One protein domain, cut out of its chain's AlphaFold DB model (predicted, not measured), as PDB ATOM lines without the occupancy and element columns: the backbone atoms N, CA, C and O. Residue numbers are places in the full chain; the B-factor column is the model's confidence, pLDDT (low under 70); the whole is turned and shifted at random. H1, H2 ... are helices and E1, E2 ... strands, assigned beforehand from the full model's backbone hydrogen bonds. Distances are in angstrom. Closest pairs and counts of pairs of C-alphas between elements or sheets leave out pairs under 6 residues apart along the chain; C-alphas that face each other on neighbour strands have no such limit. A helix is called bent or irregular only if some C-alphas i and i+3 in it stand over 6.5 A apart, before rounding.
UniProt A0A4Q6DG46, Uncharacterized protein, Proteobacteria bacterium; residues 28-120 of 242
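Overview. This is residues 28 to 120 of the 242 residues of an uncharacterized protein of Proteobacteria bacterium (UniProt A0A4Q6DG46). One seven-stranded sheet, strongly twisted, curls back on itself like part of a barrel, with E1, E4 and E5 facing E7, E3 and E2 and E6 as the hinge. H2 packs across the curled sheet by strands of both leaves, while the irregular H1 is over E7 and E3. The 93 printed residues run E1 E2 H1 E3 H2 E4 E5 E6 E7; the mixed sheet has the order E1 E4 E5 E6 E7 E3 E2, and the class is mixed, helices and strands. The whole is compact, with a radius of gyration of the C-alphas of 12.3 A and spans of 31 by 28 by 23 A.

Along the chain. E1, residues 28 to 31, begins at C-alpha 28 (348.737, 387.775, 847.101). E2 is residues 36 to 40 and H1 residues 43 to 53, irregular, with C-alphas 48 and 51 7.6 A apart. E3, residues 61 to 66, spans 15.7 A; H2, residues 68 to 79, spans 16.3 A. E4 is residues 84 to 88, E5 residues 93 to 99 at 19.3 A, and E6 residues 104 to 108. E7, residues 114 to 119, spans 16.4 A and ends at C-alpha 119 (352.649, 388.796, 865.850).

Arrangement. E1 is parallel to E4, with N 29 and O 85 2.8 A apart. E4 to E7 form a meander, each strand the antiparallel neighbour of the one before: N 86 and O 94 are 2.9 A apart, N 97 and O 106 2.9 A, N 107 and O 115 2.8 A. E7 is parallel to E3 (N 64 and O 116, 2.8 A), and E3 antiparallel to E2 (N 63 and O 39, 2.8 A). H2 is on the sheet at a height of 7.6 A; its closest C-alpha pair with E7 is Phe 71 and Pro 119, 5.7 A. H1 is on the sheet at a height of 8.7 A; its closest C-alpha pair with E3 is Ala 46 and Ile 61, 7.6 A. In H2 every O i to N i+4 pair is within hydrogen-bond range; in H1 3 of 7 are, and 5 of 8 O i to N i+3 pairs.

Size, cuts and confidence. The C-alphas of Asn 34 and Glu 55, the two farthest apart, are 33.9 A apart. The printed part has no cut and no long link. Residue 43 and residues 50 to 58 have pLDDT under 70; the mean of the printed part is 80.4.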
ATOM      1  N   ASP A  28     347.299 388.027 847.062       84.56
ATOM      2  CA  ASP A  28     348.737 387.775 847.101       84.56
ATOM      3  C   ASP A  28     349.446 388.872 847.912       84.56
ATOM      4  O   ASP A  28     349.399 390.057 847.570       84.56
ATOM      5  N   LEU A  29     350.125 388.477 848.988       84.88
ATOM      6  CA  LEU A  29     350.913 389.349 849.853       84.88
ATOM      7  C   LEU A  29     352.396 388.992 849.730       84.88
ATOM      8  O   LEU A  29     352.762 387.832 849.855       84.88
ATOM      9  N   LYS A  30     353.268 389.982 849.541       85.12
ATOM     10  CA  LYS A  30     354.720 389.788 849.677       85.12
ATOM     11  C   LYS A  30     355.149 390.161 851.090       85.12
ATOM     12  O   LYS A  30     354.745 391.221 851.570       85.12
ATOM     13  N   ILE A  31     355.944 389.307 851.727       77.62
ATOM     14  CA  ILE A  31     356.495 389.529 853.067       77.62
ATOM     15  C   ILE A  31     358.018 389.557 852.942       77.62
ATOM     16  O   ILE A  31     358.635 388.539 852.617       77.62
ATOM     17  N   GLY A  32     358.608 390.735 853.155       72.38
ATOM     18  CA  GLY A  32     360.057 390.922 853.057       72.38
ATOM     19  C   GLY A  32     360.806 390.205 854.179       72.38
ATOM     20  O   GLY A  32     360.255 389.981 855.255       72.38
ATOM     21  N   SER A  33     362.080 389.875 853.978       72.12
ATOM     22  CA  SER A  33     362.884 389.142 854.974       72.12
ATOM     23  C   SER A  33     363.123 389.912 856.281       72.12
ATOM     24  O   SER A  33     363.590 389.346 857.261       72.12
ATOM     25  N   ASN A  34     362.831 391.213 856.298       74.06
ATOM     26  CA  ASN A  34     362.834 392.083 857.476       74.06
ATOM     27  C   ASN A  34     361.450 392.211 858.143       74.06
ATOM     28  O   ASN A  34     361.302 392.944 859.117       74.06
ATOM     29  N   GLU A  35     360.422 391.553 857.606       76.38
ATOM     30  CA  GLU A  35     359.058 391.568 858.133       76.38
ATOM     31  C   GLU A  35     358.680 390.255 858.827       76.38
ATOM     32  O   GLU A  35     357.577 390.171 859.374       76.38
ATOM     33  N   TYR A  36     359.557 389.244 858.827       84.75
ATOM     34  CA  TYR A  36     359.280 387.971 859.481       84.75
ATOM     35  C   TYR A  36     360.527 387.210 859.942       84.75
ATOM     36  O   TYR A  36     361.624 387.397 859.421       84.75
ATOM     37  N   PHE A  37     360.327 386.282 860.878       84.56
ATOM     38  CA  PHE A  37     361.227 385.150 861.086       84.56
ATOM     39  C   PHE A  37     360.427 383.860 861.281       84.56
ATOM     40  O   PHE A  37     359.315 383.876 861.810       84.56
ATOM     41  N   LEU A  38     360.993 382.732 860.848       85.38
ATOM     42  CA  LEU A  38     360.395 381.411 861.032       85.38
ATOM     43  C   LEU A  38     361.107 380.665 862.148       85.38
ATOM     44  O   LEU A  38     362.333 380.562 862.155       85.38
ATOM     45  N   SER A  39     360.337 380.085 863.057       85.44
ATOM     46  CA  SER A  39     360.844 379.152 864.060       85.44
ATOM     47  C   SER A  39     360.001 377.888 864.066       85.44
ATOM     48  O   SER A  39     358.826 377.918 863.712       85.44
ATOM     49  N   LYS A  40     360.575 376.765 864.498       85.38
ATOM     50  CA  LYS A  40     359.767 375.584 864.817       85.38
ATOM     51  C   LYS A  40     358.843 375.938 865.988       85.38
ATOM     52  O   LYS A  40     359.291 376.598 866.926       85.38
ATOM     53  N   ALA A  41     357.573 375.556 865.909       83.56
ATOM     54  CA  ALA A  41     356.605 375.870 866.952       83.56
ATOM     55  C   ALA A  41     356.947 375.137 868.251       83.56
ATOM     56  O   ALA A  41     357.259 373.942 868.247       83.56
ATOM     57  N   THR A  42     356.856 375.850 869.371       78.44
ATOM     58  CA  THR A  42     356.819 375.219 870.693       78.44
ATOM     59  C   THR A  42     355.476 374.525 870.913       78.44
ATOM     60  O   THR A  42     354.481 374.797 870.232       78.44
ATOM     61  N   ARG A  43     355.422 373.613 871.890       69.19
ATOM     62  CA  ARG A  43     354.183 372.902 872.232       69.19
ATOM     63  C   ARG A  43     353.090 373.874 872.681       69.19
ATOM     64  O   ARG A  43     351.922 373.666 872.373       69.19
ATOM     65  N   GLU A  44     353.473 374.932 873.384       73.19
ATOM     66  CA  GLU A  44     352.593 375.984 873.879       73.19
ATOM     67  C   GLU A  44     352.011 376.828 872.737       73.19
ATOM     68  O   GLU A  44     350.816 377.120 872.742       73.19
ATOM     69  N   GLU A  45     352.823 377.180 871.735       73.31
ATOM     70  CA  GLU A  45     352.379 377.933 870.550       73.31
ATOM     71  C   GLU A  45     351.464 377.104 869.647       73.31
ATOM     72  O   GLU A  45     350.531 377.641 869.055       73.31
ATOM     73  N   ALA A  46     351.697 375.793 869.573       72.06
ATOM     74  CA  ALA A  46     350.866 374.863 868.817       72.06
ATOM     75  C   ALA A  46     349.566 374.474 869.550       72.06
ATOM     76  O   ALA A  46     348.642 373.969 868.916       72.06
ATOM     77  N   LEU A  47     349.458 374.709 870.865       72.62
ATOM     78  CA  LEU A  47     348.335 374.244 871.689       72.62
ATOM     79  C   LEU A  47     346.953 374.724 871.201       72.62
ATOM     80  O   LEU A  47     346.044 373.896 871.136       72.62
ATOM     81  N   PRO A  48     346.756 375.997 870.795       72.25
ATOM     82  CA  PRO A  48     345.475 376.451 870.240       72.25
ATOM     83  C   PRO A  48     345.100 375.753 868.926       72.25
ATOM     84  O   PRO A  48     343.933 375.737 868.541       72.25
ATOM     85  N   PHE A  49     346.089 375.167 868.253       70.75
ATOM     86  CA  PHE A  49     345.965 374.485 866.970       70.75
ATOM     87  C   PHE A  49     345.934 372.963 867.135       70.75
ATOM     88  O   PHE A  49     345.768 372.258 866.146       70.75
ATOM     89  N   ALA A  50     346.041 372.441 868.366       63.84
ATOM     90  CA  ALA A  50     346.127 371.010 868.661       63.84
ATOM     91  C   ALA A  50     344.988 370.192 868.030       63.84
ATOM     92  O   ALA A  50     345.230 369.098 867.540       63.84
ATOM     93  N   GLN A  51     343.780 370.755 867.935       62.78
ATOM     94  CA  GLN A  51     342.632 370.098 867.292       62.78
ATOM     95  C   GLN A  51     342.800 369.896 865.777       62.78
ATOM     96  O   GLN A  51     342.187 368.997 865.217       62.78
ATOM     97  N   ILE A  52     343.623 370.708 865.106       63.38
ATOM     98  CA  ILE A  52     344.023 370.484 863.705       63.38
ATOM     99  C   ILE A  52     345.141 369.430 863.631       63.38
ATOM    100  O   ILE A  52     345.294 368.745 862.626       63.38
ATOM    101  N   LEU A  53     345.930 369.308 864.700       60.28
ATOM    102  CA  LEU A  53     347.175 368.541 864.761       60.28
ATOM    103  C   LEU A  53     346.993 367.100 865.268       60.28
ATOM    104  O   LEU A  53     347.884 366.279 865.067       60.28
ATOM    105  N   GLU A  54     345.860 366.775 865.900       55.66
ATOM    106  CA  GLU A  54     345.588 365.465 866.519       55.66
ATOM    107  C   GLU A  54     345.633 364.273 865.539       55.66
ATOM    108  O   GLU A  54     345.796 363.137 865.978       55.66
ATOM    109  N   GLU A  55     345.584 364.506 864.223       51.12
ATOM    110  CA  GLU A  55     345.643 363.444 863.205       51.12
ATOM    111  C   GLU A  55     347.023 363.266 862.548       51.12
ATOM    112  O   GLU A  55     347.194 362.385 861.706       51.12
ATOM    113  N   THR A  56     348.031 364.075 862.899       53.19
ATOM    114  CA  THR A  56     349.278 364.138 862.119       53.19
ATOM    115  C   THR A  56     350.529 364.194 862.996       53.19
ATOM    116  O   THR A  56     351.202 365.211 863.122       53.19
ATOM    117  N   SER A  57     350.891 363.047 863.578       53.09
ATOM    118  CA  SER A  57     352.070 362.890 864.450       53.09
ATOM    119  C   SER A  57     353.427 363.172 863.783       53.09
ATOM    120  O   SER A  57     354.442 363.186 864.475       53.09
ATOM    121  N   GLU A  58     353.465 363.394 862.467       65.81
ATOM    122  CA  GLU A  58     354.691 363.640 861.693       65.81
ATOM    123  C   GLU A  58     354.759 365.032 861.047       65.81
ATOM    124  O   GLU A  58     355.770 365.364 860.427       65.81
ATOM    125  N   ILE A  59     353.723 365.871 861.175       72.94
ATOM    126  CA  ILE A  59     353.736 367.177 860.511       72.94
ATOM    127  C   ILE A  59     354.573 368.176 861.307       72.94
ATOM    128  O   ILE A  59     354.330 368.450 862.483       72.94
ATOM    129  N   GLU A  60     355.562 368.759 860.634       83.94
ATOM    130  CA  GLU A  60     356.342 369.851 861.194       83.94
ATOM    131  C   GLU A  60     355.525 371.142 861.228       83.94
ATOM    132  O   GLU A  60     354.937 371.567 860.230       83.94
ATOM    133  N   ILE A  61     355.535 371.783 862.395       85.50
ATOM    134  CA  ILE A  61     354.828 373.032 862.646       85.50
ATOM    135  C   ILE A  61     355.860 374.139 862.804       85.50
ATOM    136  O   ILE A  61     356.795 374.028 863.604       85.50
ATOM    137  N   TYR A  62     355.658 375.220 862.070       88.50
ATOM    138  CA  TYR A  62     356.444 376.435 862.145       88.50
ATOM    139  C   TYR A  62     355.558 377.607 862.545       88.50
ATOM    140  O   TYR A  62     354.381 377.684 862.197       88.50
ATOM    141  N   VAL A  63     356.156 378.552 863.255       88.44
ATOM    142  CA  VAL A  63     355.574 379.856 863.540       88.44
ATOM    143  C   VAL A  63     356.269 380.872 862.649       88.44
ATOM    144  O   VAL A  63     357.491 381.011 862.697       88.44
ATOM    145  N   ALA A  64     355.482 381.577 861.845       90.25
ATOM    146  CA  ALA A  64     355.898 382.796 861.176       90.25
ATOM    147  C   ALA A  64     355.627 383.957 862.131       90.25
ATOM    148  O   ALA A  64     354.490 384.402 862.281       90.25
ATOM    149  N   HIS A  65     356.670 384.427 862.804       87.44
ATOM    150  CA  HIS A  65     356.598 385.616 863.641       87.44
ATOM    151  C   HIS A  65     356.682 386.830 862.727       87.44
ATOM    152  O   HIS A  65     357.690 387.026 862.054       87.44
ATOM    153  N   LEU A  66     355.607 387.608 862.664       87.25
ATOM    154  CA  LEU A  66     355.394 388.675 861.690       87.25
ATOM    155  C   LEU A  66     355.492 390.048 862.334       87.25
ATOM    156  O   LEU A  66     355.070 390.243 863.480       87.25
ATOM    157  N   SER A  67     356.047 391.009 861.592       84.69
ATOM    158  CA  SER A  67     356.128 392.399 862.032       84.69
ATOM    159  C   SER A  67     354.719 392.921 862.286       84.69
ATOM    160  O   SER A  67     353.751 392.423 861.709       84.69
ATOM    161  N   GLU A  68     354.569 393.950 863.119       82.31
ATOM    162  CA  GLU A  68     353.238 394.497 863.405       82.31
ATOM    163  C   GLU A  68     352.504 394.916 862.115       82.31
ATOM    164  O   GLU A  68     351.305 394.677 861.966       82.31
ATOM    165  N   SER A  69     353.240 395.486 861.155       82.00
ATOM    166  CA  SER A  69     352.726 395.851 859.830       82.00
ATOM    167  C   SER A  69     352.245 394.626 859.047       82.00
ATOM    168  O   SER A  69     351.098 394.602 858.591       82.00
ATOM    169  N   ALA A  70     353.083 393.593 858.917       83.25
ATOM    170  CA  ALA A  70     352.741 392.380 858.177       83.25
ATOM    171  C   ALA A  70     351.579 391.624 858.835       83.25
ATOM    172  O   ALA A  70     350.617 391.259 858.157       83.25
ATOM    173  N   PHE A  71     351.605 391.483 860.160       87.50
ATOM    174  CA  PHE A  71     350.543 390.834 860.919       87.50
ATOM    175  C   PHE A  71     349.201 391.558 860.750       87.50
ATOM    176  O   PHE A  71     348.199 390.919 860.446       87.50
ATOM    177  N   LYS A  72     349.171 392.898 860.836       84.56
ATOM    178  CA  LYS A  72     347.942 393.681 860.602       84.56
ATOM    179  C   LYS A  72     347.370 393.479 859.198       84.56
ATOM    180  O   LYS A  72     346.147 393.398 859.071       84.56
ATOM    181  N   LYS A  73     348.216 393.392 858.162       84.88
ATOM    182  CA  LYS A  73     347.770 393.111 856.782       84.88
ATOM    183  C   LYS A  73     347.110 391.735 856.697       84.88
ATOM    184  O   LYS A  73     345.997 391.638 856.188       84.88
ATOM    185  N   ILE A  74     347.754 390.704 857.251       84.56
ATOM    186  CA  ILE A  74     347.198 389.345 857.288       84.56
ATOM    187  C   ILE A  74     345.874 389.330 858.055       84.56
ATOM    188  O   ILE A  74     344.855 388.950 857.487       84.56
ATOM    189  N   SER A  75     345.836 389.847 859.285       83.12
ATOM    190  CA  SER A  75     344.611 389.887 860.094       83.12
ATOM    191  C   SER A  75     343.476 390.687 859.449       83.12
ATOM    192  O   SER A  75     342.302 390.412 859.698       83.12
ATOM    193  N   TYR A  76     343.787 391.705 858.643       83.56
ATOM    194  CA  TYR A  76     342.775 392.434 857.882       83.56
ATOM    195  C   TYR A  76     342.162 391.563 856.779       83.56
ATOM    196  O   TYR A  76     340.940 391.513 856.661       83.56
ATOM    197  N   ILE A  77     342.987 390.832 856.024       83.06
ATOM    198  CA  ILE A  77     342.534 389.914 854.966       83.06
ATOM    199  C   ILE A  77     341.723 388.755 855.567       83.06
ATOM    200  O   ILE A  77     340.662 388.406 855.050       83.06
ATOM    201  N   GLU A  78     342.155 388.228 856.714       80.38
ATOM    202  CA  GLU A  78     341.438 387.199 857.477       80.38
ATOM    203  C   GLU A  78     340.021 387.629 857.869       80.38
ATOM    204  O   GLU A  78     339.069 386.864 857.717       80.38
ATOM    205  N   LYS A  79     339.853 388.874 858.341       80.44
ATOM    206  CA  LYS A  79     338.534 389.433 858.691       80.44
ATOM    207  C   LYS A  79     337.585 389.501 857.499       80.44
ATOM    208  O   LYS A  79     336.374 389.450 857.696       80.44
ATOM    209  N   LEU A  80     338.126 389.618 856.288       82.06
ATOM    210  CA  LEU A  80     337.357 389.618 855.046       82.06
ATOM    211  C   LEU A  80     337.026 388.200 854.552       82.06
ATOM    212  O   LEU A  80     336.334 388.073 853.547       82.06
ATOM    213  N   GLN A  81     337.488 387.151 855.247       79.75
ATOM    214  CA  GLN A  81     337.296 385.744 854.871       79.75
ATOM    215  C   GLN A  81     337.798 385.423 853.452       79.75
ATOM    216  O   GLN A  81     337.251 384.560 852.767       79.75
ATOM    217  N   LEU A  82     338.843 386.128 853.010       80.62
ATOM    218  CA  LEU A  82     339.497 385.884 851.729       80.62
ATOM    219  C   LEU A  82     340.589 384.824 851.881       80.62
ATOM    220  O   LEU A  82     341.217 384.711 852.936       80.62
ATOM    221  N   GLU A  83     340.839 384.069 850.813       81.12
ATOM    222  CA  GLU A  83     342.024 383.218 850.757       81.12
ATOM    223  C   GLU A  83     343.271 384.097 850.607       81.12
ATOM    224  O   GLU A  83     343.330 384.995 849.763       81.12
ATOM    225  N   LEU A  84     344.272 383.847 851.447       87.56
ATOM    226  CA  LEU A  84     345.527 384.590 851.461       87.56
ATOM    227  C   LEU A  84     346.647 383.693 850.949       87.56
ATOM    228  O   LEU A  84     346.849 382.582 851.430       87.56
ATOM    229  N   SER A  85     347.420 384.210 850.010       89.88
ATOM    230  CA  SER A  85     348.665 383.621 849.537       89.88
ATOM    231  C   SER A  85     349.785 384.584 849.919       89.88
ATOM    232  O   SER A  85     349.795 385.725 849.471       89.88
ATOM    233  N   ALA A  86     350.693 384.175 850.807       88.94
ATOM    234  CA  ALA A  86     351.823 385.006 851.212       88.94
ATOM    235  C   ALA A  86     353.132 384.450 850.648       88.94
ATOM    236  O   ALA A  86     353.456 383.285 850.863       88.94
ATOM    237  N   ASP A  87     353.872 385.286 849.932       89.12
ATOM    238  CA  ASP A  87     355.180 384.997 849.353       89.12
ATOM    239  C   ASP A  87     356.269 385.504 850.310       89.12
ATOM    240  O   ASP A  87     356.479 386.717 850.435       89.12
ATOM    241  N   PHE A  88     356.891 384.583 851.051       80.88
ATOM    242  CA  PHE A  88     357.932 384.892 852.029       80.88
ATOM    243  C   PHE A  88     359.304 384.958 851.350       80.88
ATOM    244  O   PHE A  88     359.798 383.964 850.811       80.88
ATOM    245  N   GLU A  89     359.953 386.119 851.410       72.62
ATOM    246  CA  GLU A  89     361.282 386.314 850.828       72.62
ATOM    247  C   GLU A  89     362.314 385.362 851.456       72.62
ATOM    248  O   GLU A  89     362.417 385.282 852.679       72.62
ATOM    249  N   ASN A  90     363.104 384.665 850.629       77.31
ATOM    250  CA  ASN A  90     364.059 383.603 851.009       77.31
ATOM    251  C   ASN A  90     363.444 382.289 851.504       77.31
ATOM    252  O   ASN A  90     364.160 381.440 852.042       77.31
ATOM    253  N   TRP A  91     362.144 382.088 851.302       81.19
ATOM    254  CA  TRP A  91     361.505 380.830 851.643       81.19
ATOM    255  C   TRP A  91     360.562 380.365 850.534       81.19
ATOM    256  O   TRP A  91     361.034 380.010 849.455       81.19
ATOM    257  N   GLU A  92     359.258 380.325 850.775       88.94
ATOM    258  CA  GLU A  92     358.288 379.911 849.775       88.94
ATOM    259  C   GLU A  92     356.937 380.594 849.970       88.94
ATOM    260  O   GLU A  92     356.680 381.296 850.951       88.94
ATOM    261  N   ARG A  93     356.057 380.368 848.998       88.38
ATOM    262  CA  ARG A  93     354.676 380.821 849.049       88.38
ATOM    263  C   ARG A  93     353.842 379.894 849.923       88.38
ATOM    264  O   ARG A  93     353.789 378.691 849.681       88.38
ATOM    265  N   VAL A  94     353.113 380.478 850.863       89.31
ATOM    266  CA  VAL A  94     352.231 379.770 851.793       89.31
ATOM    267  C   VAL A  94     350.795 380.218 851.581       89.31
ATOM    268  O   VAL A  94     350.513 381.414 851.496       89.31
ATOM    269  N   ARG A  95     349.870 379.258 851.517       89.19
ATOM    270  CA  ARG A  95     348.434 379.547 851.433       89.19
ATOM    271  C   ARG A  95     347.813 379.462 852.812       89.19
ATOM    272  O   ARG A  95     347.803 378.390 853.408       89.19
ATOM    273  N   PHE A  96     347.290 380.581 853.291       88.50
ATOM    274  CA  PHE A  96     346.624 380.706 854.576       88.50
ATOM    275  C   PHE A  96     345.117 380.562 854.429       88.50
ATOM    276  O   PHE A  96     344.483 381.179 853.569       88.50
ATOM    277  N   ARG A  97     344.546 379.775 855.337       83.81
ATOM    278  CA  ARG A  97     343.109 379.657 855.541       83.81
ATOM    279  C   ARG A  97     342.768 380.108 856.950       83.81
ATOM    280  O   ARG A  97     343.383 379.646 857.909       83.81
ATOM    281  N   TYR A  98     341.765 380.973 857.059       83.81
ATOM    282  CA  TYR A  98     341.218 381.389 858.342       83.81
ATOM    283  C   TYR A  98     340.286 380.321 858.916       83.81
ATOM    284  O   TYR A  98     339.431 379.774 858.217       83.81
ATOM    285  N   TYR A  99     340.417 380.068 860.212       80.25
ATOM    286  CA  TYR A  99     339.618 379.107 860.951       80.25
ATOM    287  C   TYR A  99     338.868 379.823 862.082       80.25
ATOM    288  O   TYR A  99     339.459 380.205 863.099       80.25
ATOM    289  N   PRO A 100     337.538 379.985 861.948       77.31
ATOM    290  CA  PRO A 100     336.738 380.734 862.916       77.31
ATOM    291  C   PRO A 100     336.782 380.187 864.349       77.31
ATOM    292  O   PRO A 100     336.609 380.952 865.294       77.31
ATOM    293  N   PHE A 101     337.019 378.883 864.526       76.19
ATOM    294  CA  PHE A 101     336.905 378.221 865.828       76.19
ATOM    295  C   PHE A 101     338.016 378.592 866.826       76.19
ATOM    296  O   PHE A 101     337.728 378.689 868.015       76.19
ATOM    297  N   PHE A 102     339.239 378.888 866.366       76.56
ATOM    298  CA  PHE A 102     340.313 379.466 867.200       76.56
ATOM    299  C   PHE A 102     340.675 380.905 866.814       76.56
ATOM    300  O   PHE A 102     341.599 381.481 867.383       76.56
ATOM    301  N   LYS A 103     339.925 381.510 865.881       79.69
ATOM    302  CA  LYS A 103     340.106 382.892 865.413       79.69
ATOM    303  C   LYS A 103     341.526 383.187 864.916       79.69
ATOM    304  O   LYS A 103     342.093 384.222 865.258       79.69
ATOM    305  N   GLY A 104     342.074 382.309 864.087       81.94
ATOM    306  CA  GLY A 104     343.377 382.524 863.461       81.94
ATOM    307  C   GLY A 104     343.484 381.827 862.116       81.94
ATOM    308  O   GLY A 104     342.588 381.074 861.728       81.94
ATOM    309  N   SER A 105     344.588 382.063 861.415       86.12
ATOM    310  CA  SER A 105     344.894 381.331 860.190       86.12
ATOM    311  C   SER A 105     345.915 380.243 860.395       86.12
ATOM    312  O   SER A 105     346.793 380.329 861.251       86.12
ATOM    313  N   VAL A 106     345.819 379.243 859.530       88.19
ATOM    314  CA  VAL A 106     346.864 378.251 859.331       88.19
ATOM    315  C   VAL A 106     347.243 378.242 857.863       88.19
ATOM    316  O   VAL A 106     346.387 378.204 856.977       88.19
ATOM    317  N   GLY A 107     348.544 378.343 857.636       89.25
ATOM    318  CA  GLY A 107     349.189 378.237 856.347       89.25
ATOM    319  C   GLY A 107     349.653 376.815 856.076       89.25
ATOM    320  O   GLY A 107     350.115 376.131 856.988       89.25
ATOM    321  N   LEU A 108     349.561 376.393 854.819       87.88
ATOM    322  CA  LEU A 108     350.237 375.199 854.321       87.88
ATOM    323  C   LEU A 108     351.230 375.603 853.237       87.88
ATOM    324  O   LEU A 108     350.909 376.401 852.348       87.88
ATOM    325  N   ASP A 109     352.436 375.063 853.341       87.25
ATOM    326  CA  ASP A 109     353.481 375.235 852.341       87.25
ATOM    327  C   ASP A 109     353.480 374.095 851.305       87.25
ATOM    328  O   ASP A 109     352.636 373.194 851.346       87.25
ATOM    329  N   SER A 110     354.422 374.109 850.356       86.31
ATOM    330  CA  SER A 110     354.487 373.088 849.297       86.31
ATOM    331  C   SER A 110     354.844 371.680 849.793       86.31
ATOM    332  O   SER A 110     354.670 370.708 849.056       86.31
ATOM    333  N   LYS A 111     355.326 371.555 851.034       85.69
ATOM    334  CA  LYS A 111     355.721 370.296 851.679       85.69
ATOM    335  C   LYS A 111     354.699 369.823 852.714       85.69
ATOM    336  O   LYS A 111     354.996 368.895 853.462       85.69
ATOM    337  N   ASN A 112     353.511 370.431 852.755       80.56
ATOM    338  CA  ASN A 112     352.469 370.176 853.753       80.56
ATOM    339  C   ASN A 112     352.920 370.440 855.203       80.56
ATOM    340  O   ASN A 112     352.399 369.825 856.135       80.56
ATOM    341  N   ARG A 113     353.874 371.355 855.416       86.25
ATOM    342  CA  ARG A 113     354.226 371.843 856.756       86.25
ATOM    343  C   ARG A 113     353.226 372.914 857.179       86.25
ATOM    344  O   ARG A 113     352.747 373.699 856.356       86.25
ATOM    345  N   ILE A 114     352.907 372.936 858.471       87.50
ATOM    346  CA  ILE A 114     351.907 373.840 859.049       87.50
ATOM    347  C   ILE A 114     352.581 375.124 859.498       87.50
ATOM    348  O   ILE A 114     353.525 375.086 860.281       87.50
ATOM    349  N   ILE A 115     352.060 376.259 859.040       89.62
ATOM    350  CA  ILE A 115     352.630 377.584 859.280       89.62
ATOM    351  C   ILE A 115     351.618 378.437 860.021       89.62
ATOM    352  O   ILE A 115     350.535 378.721 859.516       89.62
ATOM    353  N   ILE A 116     351.975 378.871 861.221       89.50
ATOM    354  CA  ILE A 116     351.104 379.682 862.064       89.50
ATOM    355  C   ILE A 116     351.611 381.128 862.028       89.50
ATOM    356  O   ILE A 116     352.735 381.374 862.468       89.50
ATOM    357  N   PRO A 117     350.824 382.097 861.529       91.00
ATOM    358  CA  PRO A 117     351.193 383.499 861.589       91.00
ATOM    359  C   PRO A 117     350.908 384.038 862.996       91.00
ATOM    360  O   PRO A 117     349.761 384.056 863.442       91.00
ATOM    361  N   LEU A 118     351.942 384.503 863.694       87.88
ATOM    362  CA  LEU A 118     351.813 385.170 864.991       87.88
ATOM    363  C   LEU A 118     352.454 386.557 864.939       87.88
ATOM    364  O   LEU A 118     353.431 386.751 864.214       87.88
ATOM    365  N   PRO A 119     351.944 387.536 865.704       86.25
ATOM    366  CA  PRO A 119     352.649 388.796 865.850       86.25
ATOM    367  C   PRO A 119     353.944 388.519 866.608       86.25
ATOM    368  O   PRO A 119     353.933 387.851 867.648       86.25
ATOM    369  N   SER A 120     355.063 389.036 866.114       78.50
ATOM    370  CA  SER A 120     356.296 388.918 866.874       78.50
ATOM    371  C   SER A 120     356.207 389.717 868.167       78.50
ATOM    372  O   SER A 120     355.795 390.876 868.185       78.50
TER     373      SER A 120